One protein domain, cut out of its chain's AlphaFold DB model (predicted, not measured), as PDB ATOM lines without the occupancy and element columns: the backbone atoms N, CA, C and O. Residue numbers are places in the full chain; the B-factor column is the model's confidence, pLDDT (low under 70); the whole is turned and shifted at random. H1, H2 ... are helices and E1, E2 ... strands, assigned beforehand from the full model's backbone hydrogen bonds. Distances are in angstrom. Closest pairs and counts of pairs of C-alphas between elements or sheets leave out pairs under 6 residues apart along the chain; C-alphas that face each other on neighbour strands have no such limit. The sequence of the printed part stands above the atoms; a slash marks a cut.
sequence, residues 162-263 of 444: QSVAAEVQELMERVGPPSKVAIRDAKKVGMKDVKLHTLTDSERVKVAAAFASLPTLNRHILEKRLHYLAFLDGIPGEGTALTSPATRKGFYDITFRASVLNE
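AT A GLANCE: This is residues 162 to 263 of the 444 residues of the protein "Putative secreted protein" of Granulicella sibirica (UniProt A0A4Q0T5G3). A twisted sheet of four strands curls round the short helix H2, and toward the opposite end of the longest axis three helices, H1, H3 and H4, gather, H1 touching both of the others. The long strand E2 reaches from the H4 end to E1, and the small helix H5 is on the face of the sheet opposite to H2. The printed part has 102 residues with five named helices and four named strands, in the order H1 H2 E1 H3 H4 E2 E3 E4 H5. The sheet is mixed, in the order E1, E2, E4, E3, and the class is mixed, helices and strands. The whole is compact, with a radius of gyration of the C-alphas of 13.4 A and spans of 41 by 33 by 19 A.

HOW THE PARTS SIT: The sheet holds E1, residues 192 to 196, E2, residues 226 to 235, E4, residues 252 to 257, and E3, residues 241 to 245. E2 and E4 are parallel at 25 degrees, with N 227 and O 252 2.8 A apart. Pairing is staggered: E2 pairs with E4 over residues 226 to 232 and with E1 over residues 232 to 235. E1 and E2 are antiparallel at 135 degrees, with N 195 and O 233 2.8 A apart. E3 and E4 form an antiparallel hairpin, with N 253 and O 244 2.8 A apart. The sheet curls round H2, residues 180 to 188; the closest C-alphas of H2 and E4 are those of Ala 182 and Thr 255, 6.7 A apart. H5, residues 258 to 262, is on the opposite face, over none of the strands, at a height over the sheet of 8.4 A. H4, residues 216 to 225, is on the same face as H5, over none of the strands. H1, residues 162 to 173, only grazes the sheet with residues 171 to 173. H1 touches H4 with residues 167 to 171 alone, closest at the C-alphas of Leu 171 and Glu 223, 6.3 A. H3, residues 201 to 213, is not on the sheet; it touches H1 at a steep tilt of 53 degrees, opposite ways, closest at the C-alphas of Val 168 and Ala 212, 6.0 A. H3 and H5 only just touch, with 3 pairs of C-alphas within 8 A, through residues 203 to 207 of H3 alone, closest at the C-alphas of Glu 203 and Leu 261, 6.6 A. In H1 and H3 every O i to N i+4 pair is within hydrogen-bond range, against 4 of 5 in H2, 5 of 6 in H4 and 0 of 1 in H5, where 2 of 2 O i to N i+3 pairs are.

IN THESE COORDINATES: H1 starts at C-alpha 162 (121.513, 34.107, 77.992) and is 16.8 A long; H3 is 18.5 A and E2 25.9 A, ending at C-alpha 235 (82.502, 37.989, 81.131). H5 ends at C-alpha 262 (96.332, 41.311, 87.217).

THE WHOLE: The C-alphas of Gln 162 and Gly 190, the two farthest apart, are 41.6 A from each other. The printed part has no cut and no long link. Mean pLDDT of the printed part is 89.4; residues 237 to 239 are under 70.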
ATOM      1  N   GLN A 162     121.713  33.718  79.392       76.44
ATOM      2  CA  GLN A 162     121.513  34.107  77.992       76.44
ATOM      3  C   GLN A 162     120.739  33.050  77.181       76.44
ATOM      4  O   GLN A 162     120.071  33.414  76.219       76.44
ATOM      5  N   SER A 163     120.764  31.773  77.599       85.19
ATOM      6  CA  SER A 163     119.877  30.737  77.059       85.19
ATOM      7  C   SER A 163     118.410  31.016  77.397       85.19
ATOM      8  O   SER A 163     117.619  31.200  76.484       85.19
ATOM      9  N   VAL A 164     118.056  31.170  78.680       89.38
ATOM     10  CA  VAL A 164     116.667  31.389  79.120       89.38
ATOM     11  C   VAL A 164     116.100  32.691  78.558       89.38
ATOM     12  O   VAL A 164     114.930  32.740  78.199       89.38
ATOM     13  N   ALA A 165     116.922  33.732  78.409       91.56
ATOM     14  CA  ALA A 165     116.506  34.964  77.741       91.56
ATOM     15  C   ALA A 165     116.118  34.738  76.262       91.56
ATOM     16  O   ALA A 165     115.142  35.325  75.798       91.56
ATOM     17  N   ALA A 166     116.839  33.871  75.539       92.62
ATOM     18  CA  ALA A 166     116.517  33.500  74.160       92.62
ATOM     19  C   ALA A 166     115.310  32.542  74.075       92.62
ATOM     20  O   ALA A 166     114.408  32.796  73.280       92.62
ATOM     21  N   GLU A 167     115.248  31.521  74.943       93.31
ATOM     22  CA  GLU A 167     114.105  30.596  75.093       93.31
ATOM     23  C   GLU A 167     112.795  31.394  75.289       93.31
ATOM     24  O   GLU A 167     111.792  31.204  74.600       93.31
ATOM     25  N   VAL A 168     112.820  32.371  76.204       96.88
ATOM     26  CA  VAL A 168     111.681  33.254  76.499       96.88
ATOM     27  C   VAL A 168     111.373  34.205  75.342       96.88
ATOM     28  O   VAL A 168     110.198  34.474  75.099       96.88
ATOM     29  N   GLN A 169     112.372  34.700  74.602       96.25
ATOM     30  CA  GLN A 169     112.114  35.531  73.424       96.25
ATOM     31  C   GLN A 169     111.351  34.745  72.345       96.25
ATOM     32  O   GLN A 169     110.332  35.237  71.859       96.25
ATOM     33  N   GLU A 170     111.774  33.520  72.015       95.69
ATOM     34  CA  GLU A 170     111.095  32.703  70.999       95.69
ATOM     35  C   GLU A 170     109.657  32.339  71.420       95.69
ATOM     36  O   GLU A 170     108.736  32.342  70.599       95.69
ATOM     37  N   LEU A 171     109.423  32.098  72.714       97.19
ATOM     38  CA  LEU A 171     108.074  31.915  73.261       97.19
ATOM     39  C   LEU A 171     107.235  33.207  73.191       97.19
ATOM     40  O   LEU A 171     106.050  33.154  72.854       97.19
ATOM     41  N   MET A 172     107.838  34.375  73.433       97.69
ATOM     42  CA  MET A 172     107.172  35.684  73.360       97.69
ATOM     43  C   MET A 172     106.836  36.146  71.933       97.69
ATOM     44  O   MET A 172     105.926  36.963  71.767       97.69
ATOM     45  N   GLU A 173     107.500  35.608  70.906       96.44
ATOM     46  CA  GLU A 173     107.120  35.783  69.494       96.44
ATOM     47  C   GLU A 173     105.833  35.013  69.136       96.44
ATOM     48  O   GLU A 173     105.117  35.389  68.208       96.44
ATOM     49  N   ARG A 174     105.476  33.989  69.925       95.38
ATOM     50  CA  ARG A 174     104.231  33.206  69.789       95.38
ATOM     51  C   ARG A 174     103.070  33.779  70.607       95.38
ATOM     52  O   ARG A 174     101.966  33.234  70.564       95.38
ATOM     53  N   VAL A 175     103.290  34.872  71.340       95.69
ATOM     54  CA  VAL A 175     102.233  35.589  72.064       95.69
ATOM     55  C   VAL A 175     101.532  36.553  71.110       95.69
ATOM     56  O   VAL A 175     102.121  37.535  70.652       95.69
ATOM     57  N   GLY A 176     100.265  36.273  70.805       88.44
ATOM     58  CA  GLY A 176      99.545  36.934  69.719       88.44
ATOM     59  C   GLY A 176      98.019  36.823  69.814       88.44
ATOM     60  O   GLY A 176      97.478  36.463  70.861       88.44
ATOM     61  N   PRO A 177      97.294  37.168  68.734       84.44
ATOM     62  CA  PRO A 177      95.839  37.125  68.733       84.44
ATOM     63  C   PRO A 177      95.316  35.675  68.750       84.44
ATOM     64  O   PRO A 177      95.836  34.832  68.015       84.44
ATOM     65  N   PRO A 178      94.248  35.372  69.513       80.56
ATOM     66  CA  PRO A 178      93.670  34.037  69.557       80.56
ATOM     67  C   PRO A 178      93.021  33.694  68.219       80.56
ATOM     68  O   PRO A 178      92.395  34.533  67.563       80.56
ATOM     69  N   SER A 179      93.117  32.427  67.823       78.69
ATOM     70  CA  SER A 179      92.473  31.977  66.595       78.69
ATOM     71  C   SER A 179      90.940  31.995  66.697       78.69
ATOM     72  O   SER A 179      90.329  32.036  67.769       78.69
ATOM     73  N   LYS A 180      90.285  31.842  65.540       82.19
ATOM     74  CA  LYS A 180      88.833  31.617  65.453       82.19
ATOM     75  C   LYS A 180      88.381  30.319  66.151       82.19
ATOM     76  O   LYS A 180      87.197  30.193  66.446       82.19
ATOM     77  N   VAL A 181      89.295  29.373  66.402       80.75
ATOM     78  CA  VAL A 181      89.055  28.160  67.203       80.75
ATOM     79  C   VAL A 181      88.969  28.537  68.683       80.75
ATOM     80  O   VAL A 181      87.913  28.341  69.279       80.75
ATOM     81  N   ALA A 182      89.988  29.207  69.225       78.75
ATOM     82  CA  ALA A 182      90.012  29.667  70.615       78.75
ATOM     83  C   ALA A 182      88.819  30.582  70.963       78.75
ATOM     84  O   ALA A 182      88.107  30.330  71.930       78.75
ATOM     85  N   ILE A 183      88.506  31.581  70.123       84.31
ATOM     86  CA  ILE A 183      87.352  32.487  70.331       84.31
ATOM     87  C   ILE A 183      86.010  31.731  70.337       84.31
ATOM     88  O   ILE A 183      85.076  32.111  71.045       84.31
ATOM     89  N   ARG A 184      85.879  30.674  69.525       85.62
ATOM     90  CA  ARG A 184      84.679  29.825  69.478       85.62
ATOM     91  C   ARG A 184      84.585  28.941  70.717       85.62
ATOM     92  O   ARG A 184      83.491  28.760  71.237       85.62
ATOM     93  N   ASP A 185      85.703  28.389  71.169       82.62
ATOM     94  CA  ASP A 185      85.713  27.390  72.233       82.62
ATOM     95  C   ASP A 185      85.649  28.040  73.627       82.62
ATOM     96  O   ASP A 185      84.903  27.553  74.473       82.62
ATOM     97  N   ALA A 186      86.201  29.247  73.797       80.81
ATOM     98  CA  ALA A 186      85.891  30.137  74.922       80.81
ATOM     99  C   ALA A 186      84.373  30.401  75.063       80.81
ATOM    100  O   ALA A 186      83.814  30.338  76.157       80.81
ATOM    101  N   LYS A 187      83.665  30.617  73.941       85.00
ATOM    102  CA  LYS A 187      82.196  30.776  73.936       85.00
ATOM    103  C   LYS A 187      81.439  29.479  74.242       85.00
ATOM    104  O   LYS A 187      80.297  29.559  74.687       85.00
ATOM    105  N   LYS A 188      82.033  28.296  74.022       82.44
ATOM    106  CA  LYS A 188      81.430  27.011  74.429       82.44
ATOM    107  C   LYS A 188      81.477  26.828  75.944       82.44
ATOM    108  O   LYS A 188      80.476  26.405  76.506       82.44
ATOM    109  N   VAL A 189      82.581  27.204  76.598       76.81
ATOM    110  CA  VAL A 189      82.732  27.147  78.070       76.81
ATOM    111  C   VAL A 189      82.049  28.317  78.801       76.81
ATOM    112  O   VAL A 189      82.399  28.661  79.927       76.81
ATOM    113  N   GLY A 190      81.058  28.946  78.159       81.38
ATOM    114  CA  GLY A 190      80.164  29.935  78.765       81.38
ATOM    115  C   GLY A 190      80.640  31.391  78.747       81.38
ATOM    116  O   GLY A 190      79.871  32.254  79.170       81.38
ATOM    117  N   MET A 191      81.845  31.694  78.246       84.06
ATOM    118  CA  MET A 191      82.387  33.059  78.235       84.06
ATOM    119  C   MET A 191      81.569  33.979  77.308       84.06
ATOM    120  O   MET A 191      81.323  33.652  76.142       84.06
ATOM    121  N   LYS A 192      81.149  35.147  77.814       85.75
ATOM    122  CA  LYS A 192      80.286  36.105  77.088       85.75
ATOM    123  C   LYS A 192      81.059  37.361  76.702       85.75
ATOM    124  O   LYS A 192      82.083  37.682  77.295       85.75
ATOM    125  N   ASP A 193      80.569  38.054  75.674       88.19
ATOM    126  CA  ASP A 193      81.151  39.295  75.136       88.19
ATOM    127  C   ASP A 193      82.644  39.207  74.768       88.19
ATOM    128  O   ASP A 193      83.360  40.206  74.784       88.19
ATOM    129  N   VAL A 194      83.074  37.994  74.393       88.38
ATOM    130  CA  VAL A 194      84.457  37.613  74.072       88.38
ATOM    131  C   VAL A 194      85.070  38.516  73.000       88.38
ATOM    132  O   VAL A 194      84.601  38.538  71.854       88.38
ATOM    133  N   LYS A 195      86.157  39.192  73.371       89.62
ATOM    134  CA  LYS A 195      86.981  40.092  72.554       89.62
ATOM    135  C   LYS A 195      88.444  39.643  72.603       89.62
ATOM    136  O   LYS A 195      88.885  39.054  73.583       89.62
ATOM    137  N   LEU A 196      89.200  39.963  71.553       90.06
ATOM    138  CA  LEU A 196      90.665  39.925  71.593       90.06
ATOM    139  C   LEU A 196      91.158  40.901  72.668       90.06
ATOM    140  O   LEU A 196      90.795  42.075  72.615       90.06
ATOM    141  N   HIS A 197      92.015  40.420  73.564       93.25
ATOM    142  CA  HIS A 197      92.826  41.268  74.423       93.25
ATOM    143  C   HIS A 197      94.227  41.421  73.812       93.25
ATOM    144  O   HIS A 197      94.948  40.435  73.639       93.25
ATOM    145  N   THR A 198      94.618  42.651  73.475       93.62
ATOM    146  CA  THR A 198      95.973  42.965  72.997       93.62
ATOM    147  C   THR A 198      96.804  43.456  74.175       93.62
ATOM    148  O   THR A 198      96.542  44.546  74.679       93.62
ATOM    149  N   LEU A 199      97.803  42.668  74.582       95.75
ATOM    150  CA  LEU A 199      98.671  42.979  75.723       95.75
ATOM    151  C   LEU A 199      99.348  44.348  75.588       95.75
ATOM    152  O   LEU A 199      99.963  44.642  74.559       95.75
ATOM    153  N   THR A 200      99.325  45.126  76.669       96.44
ATOM    154  CA  THR A 200     100.218  46.279  76.853       96.44
ATOM    155  C   THR A 200     101.667  45.831  77.061       96.44
ATOM    156  O   THR A 200     101.922  44.690  77.450       96.44
ATOM    157  N   ASP A 201     102.637  46.732  76.885       96.62
ATOM    158  CA  ASP A 201     104.057  46.432  77.141       96.62
ATOM    159  C   ASP A 201     104.294  45.924  78.575       96.62
ATOM    160  O   ASP A 201     105.021  44.953  78.789       96.62
ATOM    161  N   SER A 202     103.600  46.509  79.558       97.00
ATOM    162  CA  SER A 202     103.592  46.059  80.956       97.00
ATOM    163  C   SER A 202     103.098  44.621  81.135       97.00
ATOM    164  O   SER A 202     103.626  43.888  81.968       97.00
ATOM    165  N   GLU A 203     102.112  44.188  80.354       97.62
ATOM    166  CA  GLU A 203     101.590  42.820  80.419       97.62
ATOM    167  C   GLU A 203     102.467  41.850  79.621       97.62
ATOM    168  O   GLU A 203     102.682  40.725  80.067       97.62
ATOM    169  N   ARG A 204     103.090  42.288  78.516       97.69
ATOM    170  CA  ARG A 204     104.130  41.501  77.828       97.69
ATOM    171  C   ARG A 204     105.319  41.205  78.745       97.69
ATOM    172  O   ARG A 204     105.832  40.091  78.703       97.69
ATOM    173  N   VAL A 205     105.718  42.147  79.607       97.69
ATOM    174  CA  VAL A 205     106.748  41.913  80.639       97.69
ATOM    175  C   VAL A 205     106.303  40.848  81.649       97.69
ATOM    176  O   VAL A 205     107.096  39.963  81.968       97.69
ATOM    177  N   LYS A 206     105.040  40.864  82.104       98.06
ATOM    178  CA  LYS A 206     104.496  39.811  82.986       98.06
ATOM    179  C   LYS A 206     104.500  38.435  82.318       98.06
ATOM    180  O   LYS A 206     104.962  37.472  82.920       98.06
ATOM    181  N   VAL A 207     104.051  38.337  81.064       98.38
ATOM    182  CA  VAL A 207     104.030  37.063  80.318       98.38
ATOM    183  C   VAL A 207     105.449  36.538  80.060       98.38
ATOM    184  O   VAL A 207     105.687  35.341  80.207       98.38
ATOM    185  N   ALA A 208     106.416  37.414  79.770       98.31
ATOM    186  CA  ALA A 208     107.823  37.030  79.647       98.31
ATOM    187  C   ALA A 208     108.410  36.519  80.978       98.31
ATOM    188  O   ALA A 208     109.126  35.518  80.988       98.31
ATOM    189  N   ALA A 209     108.078  37.159  82.105       97.50
ATOM    190  CA  ALA A 209     108.484  36.701  83.435       97.50
ATOM    191  C   ALA A 209     107.851  35.345  83.799       97.50
ATOM    192  O   ALA A 209     108.553  34.453  84.279       97.50
ATOM    193  N   ALA A 210     106.564  35.154  83.491       98.00
ATOM    194  CA  ALA A 210     105.872  33.882  83.673       98.00
ATOM    195  C   ALA A 210     106.541  32.763  82.851       98.00
ATOM    196  O   ALA A 210     106.888  31.726  83.415       98.00
ATOM    197  N   PHE A 211     106.836  32.984  81.560       98.38
ATOM    198  CA  PHE A 211     107.604  32.018  80.760       98.38
ATOM    199  C   PHE A 211     108.981  31.720  81.365       98.38
ATOM    200  O   PHE A 211     109.357  30.554  81.437       98.38
ATOM    201  N   ALA A 212     109.721  32.739  81.817       97.19
ATOM    202  CA  ALA A 212     111.045  32.564  82.418       97.19
ATOM    203  C   ALA A 212     111.012  31.696  83.688       97.19
ATOM    204  O   ALA A 212     111.955  30.946  83.939       97.19
ATOM    205  N   SER A 213     109.926  31.783  84.463       96.25
ATOM    206  CA  SER A 213     109.739  31.039  85.715       96.25
ATOM    207  C   SER A 213     109.359  29.563  85.550       96.25
ATOM    208  O   SER A 213     109.506  28.801  86.500       96.25
ATOM    209  N   LEU A 214     108.903  29.138  84.366       97.44
ATOM    210  CA  LEU A 214     108.553  27.737  84.110       97.44
ATOM    211  C   LEU A 214     109.759  26.796  84.296       97.44
ATOM    212  O   LEU A 214     110.885  27.190  83.969       97.44
ATOM    213  N   PRO A 215     109.541  25.517  84.672       96.00
ATOM    214  CA  PRO A 215     110.570  24.489  84.617       96.00
ATOM    215  C   PRO A 215     111.218  24.419  83.231       96.00
ATOM    216  O   PRO A 215     110.556  24.571  82.199       96.00
ATOM    217  N   THR A 216     112.516  24.121  83.189       95.00
ATOM    218  CA  THR A 216     113.278  24.039  81.931       95.00
ATOM    219  C   THR A 216     112.666  23.041  80.943       95.00
ATOM    220  O   THR A 216     112.607  23.342  79.751       95.00
ATOM    221  N   LEU A 217     112.153  21.901  81.427       94.81
ATOM    222  CA  LEU A 217     111.451  20.912  80.604       94.81
ATOM    223  C   LEU A 217     110.187  21.506  79.960       94.81
ATOM    224  O   LEU A 217     110.019  21.407  78.746       94.81
ATOM    225  N   ASN A 218     109.347  22.188  80.744       96.12
ATOM    226  CA  ASN A 218     108.123  22.833  80.268       96.12
ATOM    227  C   ASN A 218     108.431  23.903  79.205       96.12
ATOM    228  O   ASN A 218     107.823  23.864  78.134       96.12
ATOM    229  N   ARG A 219     109.421  24.792  79.421       95.69
ATOM    230  CA  ARG A 219     109.842  25.777  78.396       95.69
ATOM    231  C   ARG A 219     110.251  25.096  77.088       95.69
ATOM    232  O   ARG A 219     109.675  25.391  76.044       95.69
ATOM    233  N   HIS A 220     111.163  24.125  77.154       94.12
ATOM    234  CA  HIS A 220     111.691  23.429  75.972       94.12
ATOM    235  C   HIS A 220     110.661  22.538  75.254       94.12
ATOM    236  O   HIS A 220     110.880  22.135  74.106       94.12
ATOM    237  N   ILE A 221     109.562  22.180  75.922       94.25
ATOM    238  CA  ILE A 221     108.403  21.539  75.300       94.25
ATOM    239  C   ILE A 221     107.536  22.597  74.614       94.25
ATOM    240  O   ILE A 221     107.204  22.410  73.445       94.25
ATOM    241  N   LEU A 222     107.232  23.729  75.260       95.88
ATOM    242  CA  LEU A 222     106.498  24.826  74.619       95.88
ATOM    243  C   LEU A 222     107.227  25.349  73.367       95.88
ATOM    244  O   LEU A 222     106.586  25.514  72.332       95.88
ATOM    245  N   GLU A 223     108.555  25.475  73.366       95.00
ATOM    246  CA  GLU A 223     109.335  25.801  72.155       95.00
ATOM    247  C   GLU A 223     109.060  24.833  70.989       95.00
ATOM    248  O   GLU A 223     109.014  25.222  69.823       95.00
ATOM    249  N   LYS A 224     108.808  23.553  71.270       93.12
ATOM    250  CA  LYS A 224     108.591  22.525  70.239       93.12
ATOM    251  C   LYS A 224     107.114  22.300  69.907       93.12
ATOM    252  O   LYS A 224     106.820  21.636  68.913       93.12
ATOM    253  N   ARG A 225     106.193  22.809  70.737       94.25
ATOM    254  CA  ARG A 225     104.776  22.397  70.764       94.25
ATOM    255  C   ARG A 225     103.772  23.551  70.818       94.25
ATOM    256  O   ARG A 225     102.678  23.399  70.287       94.25
ATOM    257  N   LEU A 226     104.104  24.695  71.408       95.06
ATOM    258  CA  LEU A 226     103.233  25.873  71.432       95.06
ATOM    259  C   LEU A 226     103.134  26.474  70.025       95.06
ATOM    260  O   LEU A 226     104.154  26.780  69.409       95.06
ATOM    261  N   HIS A 227     101.919  26.656  69.519       92.94
ATOM    262  CA  HIS A 227     101.657  27.313  68.237       92.94
ATOM    263  C   HIS A 227     101.346  28.802  68.430       92.94
ATOM    264  O   HIS A 227     101.974  29.633  67.777       92.94
ATOM    265  N   TYR A 228     100.464  29.142  69.371       91.12
ATOM    266  CA  TYR A 228     100.367  30.488  69.942       91.12
ATOM    267  C   TYR A 228      99.878  30.444  71.391       91.12
ATOM    268  O   TYR A 228      99.213  29.493  71.814       91.12
ATOM    269  N   LEU A 229     100.173  31.517  72.122       95.44
ATOM    270  CA  LEU A 229      99.548  31.851  73.396       95.44
ATOM    271  C   LEU A 229      98.784  33.173  73.249       95.44
ATOM    272  O   LEU A 229      99.297  34.125  72.659       95.44
ATOM    273  N   ALA A 230      97.550  33.229  73.744       95.06
ATOM    274  CA  ALA A 230      96.653  34.358  73.505       95.06
ATOM    275  C   ALA A 230      95.787  34.726  74.715       95.06
ATOM    276  O   ALA A 230      95.576  33.921  75.621       95.06
ATOM    277  N   PHE A 231      95.237  35.943  74.693       94.94
ATOM    278  CA  PHE A 231      94.403  36.488  75.764       94.94
ATOM    279  C   PHE A 231      93.039  36.963  75.241       94.94
ATOM    280  O   PHE A 231      92.917  37.485  74.126       94.94
ATOM    281  N   LEU A 232      92.004  36.778  76.063       92.69
ATOM    282  CA  LEU A 232      90.619  37.146  75.768       92.69
ATOM    283  C   LEU A 232      90.001  37.990  76.885       92.69
ATOM    284  O   LEU A 232      89.988  37.589  78.049       92.69
ATOM    285  N   ASP A 233      89.406  39.114  76.499       90.19
ATOM    286  CA  ASP A 233      88.519  39.911  77.345       90.19
ATOM    287  C   ASP A 233      87.079  39.396  77.235       90.19
ATOM    288  O   ASP A 233      86.632  38.996  76.158       90.19
ATOM    289  N   GLY A 234      86.321  39.435  78.330       84.88
ATOM    290  CA  GLY A 234      84.907  39.050  78.354       84.88
ATOM    291  C   GLY A 234      84.407  38.719  79.758       84.88
ATOM    292  O   GLY A 234      85.175  38.697  80.717       84.88
ATOM    293  N   ILE A 235      83.108  38.452  79.877       76.00
ATOM    294  CA  ILE A 235      82.502  37.989  81.131       76.00
ATOM    295  C   ILE A 235      82.864  36.502  81.303       76.00
ATOM    296  O   ILE A 235      82.622  35.736  80.360       76.00
ATOM    297  N   PRO A 236      83.418  36.076  82.459       72.31
ATOM    298  CA  PRO A 236      83.831  34.694  82.687       72.31
ATOM    299  C   PRO A 236      82.718  33.669  82.440       72.31
ATOM    300  O   PRO A 236      81.544  33.917  82.726       72.31
ATOM    301  N   GLY A 237      83.124  32.510  81.925       66.19
ATOM    302  CA  GLY A 237      82.355  31.272  82.001       66.19
ATOM    303  C   GLY A 237      82.925  30.359  83.089       66.19
ATOM    304  O   GLY A 237      83.533  30.841  84.042       66.19
ATOM    305  N   GLU A 238      82.773  29.048  82.917       61.22
ATOM    306  CA  GLU A 238      83.342  28.039  83.827       61.22
ATOM    307  C   GLU A 238      84.872  27.887  83.611       61.22
ATOM    308  O   GLU A 238      85.607  27.562  84.540       61.22
ATOM    309  N   GLY A 239      85.385  28.213  82.413       62.12
ATOM    310  CA  GLY A 239      86.821  28.205  82.093       62.12
ATOM    311  C   GLY A 239      87.538  29.548  82.315       62.12
ATOM    312  O   GLY A 239      87.029  30.610  81.945       62.12
ATOM    313  N   THR A 240      88.760  29.496  82.861       72.50
ATOM    314  CA  THR A 240      89.688  30.650  82.989       72.50
ATOM    315  C   THR A 240      90.898  30.546  82.046       72.50
ATOM    316  O   THR A 240      91.437  31.563  81.605       72.50
ATOM    317  N   ALA A 241      91.276  29.320  81.694       76.19
ATOM    318  CA  ALA A 241      92.324  28.967  80.751       76.19
ATOM    319  C   ALA A 241      91.825  27.832  79.838       76.19
ATOM    320  O   ALA A 241      90.841  27.169  80.173       76.19
ATOM    321  N   LEU A 242      92.448  27.665  78.669       79.44
ATOM    322  CA  LEU A 242      92.175  26.592  77.710       79.44
ATOM    323  C   LEU A 242      93.451  26.237  76.925       79.44
ATOM    324  O   LEU A 242      93.849  26.997  76.037       79.44
ATOM    325  N   THR A 243      94.029  25.059  77.165       78.81
ATOM    326  CA  THR A 243      94.889  24.366  76.188       78.81
ATOM    327  C   THR A 243      94.032  23.588  75.193       78.81
ATOM    328  O   THR A 243      93.080  22.901  75.559       78.81
ATOM    329  N   SER A 244      94.365  23.667  73.905       81.19
ATOM    330  CA  SER A 244      93.680  22.903  72.857       81.19
ATOM    331  C   SER A 244      94.638  22.457  71.744       81.19
ATOM    332  O   SER A 244      95.600  23.167  71.456       81.19
ATOM    333  N   PRO A 245      94.416  21.303  71.084       79.00
ATOM    334  CA  PRO A 245      95.225  20.906  69.933       79.00
ATOM    335  C   PRO A 245      95.085  21.903  68.776       79.00
ATOM    336  O   PRO A 245      93.978  22.183  68.305       79.00
ATOM    337  N   ALA A 246      96.217  22.397  68.280       79.88
ATOM    338  CA  ALA A 246      96.270  23.277  67.123       79.88
ATOM    339  C   ALA A 246      95.817  22.546  65.846       79.88
ATOM    340  O   ALA A 246      95.862  21.320  65.736       79.88
ATOM    341  N   THR A 247      95.476  23.308  64.799       77.75
ATOM    342  CA  THR A 247      95.191  22.724  63.466       77.75
ATOM    343  C   THR A 247      96.408  21.980  62.884       77.75
ATOM    344  O   THR A 247      96.260  21.064  62.077       77.75
ATOM    345  N   ARG A 248      97.625  22.335  63.321       81.31
ATOM    346  CA  ARG A 248      98.860  21.599  63.034       81.31
ATOM    347  C   ARG A 248      99.020  20.460  64.049       81.31
ATOM    348  O   ARG A 248      99.250  20.716  65.226       81.31
ATOM    349  N   LYS A 249      98.942  19.203  63.592       85.62
ATOM    350  CA  LYS A 249      99.086  18.009  64.449       85.62
ATOM    351  C   LYS A 249     100.366  18.073  65.298       85.62
ATOM    352  O   LYS A 249     101.448  18.300  64.760       85.62
ATOM    353  N   GLY A 250     100.239  17.791  66.597       86.06
ATOM    354  CA  GLY A 250     101.362  17.766  67.542       86.06
ATOM    355  C   GLY A 250     101.828  19.147  68.013       86.06
ATOM    356  O   GLY A 250     102.936  19.245  68.543       86.06
ATOM    357  N   PHE A 251     101.002  20.175  67.793       91.56
ATOM    358  CA  PHE A 251     101.121  21.515  68.358       91.56
ATOM    359  C   PHE A 251      99.838  21.885  69.121       91.56
ATOM    360  O   PHE A 251      98.785  21.283  68.896       91.56
ATOM    361  N   TYR A 252      99.929  22.885  69.997       92.44
ATOM    362  CA  TYR A 252      98.883  23.279  70.939       92.44
ATOM    363  C   TYR A 252      98.722  24.801  70.982       92.44
ATOM    364  O   TYR A 252      99.694  25.553  70.891       92.44
ATOM    365  N   ASP A 253      97.477  25.227  71.135       92.44
ATOM    366  CA  ASP A 253      97.038  26.605  71.292       92.44
ATOM    367  C   ASP A 253      96.661  26.818  72.770       92.44
ATOM    368  O   ASP A 253      95.770  26.121  73.265       92.44
ATOM    369  N   ILE A 254      97.299  27.770  73.463       94.38
ATOM    370  CA  ILE A 254      96.954  28.151  74.850       94.38
ATOM    371  C   ILE A 254      96.194  29.481  74.825       94.38
ATOM    372  O   ILE A 254      96.597  30.426  74.143       94.38
ATOM    373  N   THR A 255      95.078  29.587  75.548       93.19
ATOM    374  CA  THR A 255      94.304  30.836  75.651       93.19
ATOM    375  C   THR A 255      93.860  31.123  77.083       93.19
ATOM    376  O   THR A 255      93.242  30.277  77.722       93.19
ATOM    377  N   PHE A 256      94.120  32.342  77.561       94.25
ATOM    378  CA  PHE A 256      93.760  32.810  78.902       94.25
ATOM    379  C   PHE A 256      92.677  33.892  78.898       94.25
ATOM    380  O   PHE A 256      92.587  34.720  77.988       94.25
ATOM    381  N   ARG A 257      91.904  33.950  79.985       92.44
ATOM    382  CA  ARG A 257      91.128  35.134  80.376       92.44
ATOM    383  C   ARG A 257      92.088  36.275  80.729       92.44
ATOM    384  O   ARG A 257      92.932  36.111  81.600       92.44
ATOM    385  N   ALA A 258      91.941  37.445  80.115       94.12
ATOM    386  CA  ALA A 258      92.874  38.562  80.286       94.12
ATOM    387  C   ALA A 258      93.023  39.062  81.738       94.12
ATOM    388  O   ALA A 258      94.098  39.516  82.115       94.12
ATOM    389  N   SER A 259      91.994  38.925  82.591       92.44
ATOM    390  CA  SER A 259      92.073  39.378  83.992       92.44
ATOM    391  C   SER A 259      93.219  38.744  84.781       92.44
ATOM    392  O   SER A 259      93.742  39.400  85.679       92.44
ATOM    393  N   VAL A 260      93.646  37.520  84.432       94.69
ATOM    394  CA  VAL A 260      94.670  36.777  85.190       94.69
ATOM    395  C   VAL A 260      96.029  37.474  85.182       94.69
ATOM    396  O   VAL A 260      96.811  37.299  86.110       94.69
ATOM    397  N   LEU A 261      96.272  38.346  84.193       96.38
ATOM    398  CA  LEU A 261      97.426  39.249  84.127       96.38
ATOM    399  C   LEU A 261      97.532  40.164  85.361       96.38
ATOM    400  O   LEU A 261      98.602  40.705  85.633       96.38
ATOM    401  N   ASN A 262      96.436  40.385  86.088       95.44
ATOM    402  CA  ASN A 262      96.332  41.311  87.217       95.44
ATOM    403  C   ASN A 262      95.634  40.672  88.442       95.44
ATOM    404  O   ASN A 262      95.180  41.387  89.334       95.44
ATOM    405  N   GLU A 263      95.542  39.340  88.490       95.25
ATOM    406  CA  GLU A 263      94.796  38.576  89.498       95.25
ATOM    407  C   GLU A 263      95.763  37.873  90.466       95.25
ATOM    408  O   GLU A 263      96.742  37.254  90.042       95.25
TER     409      GLU A 263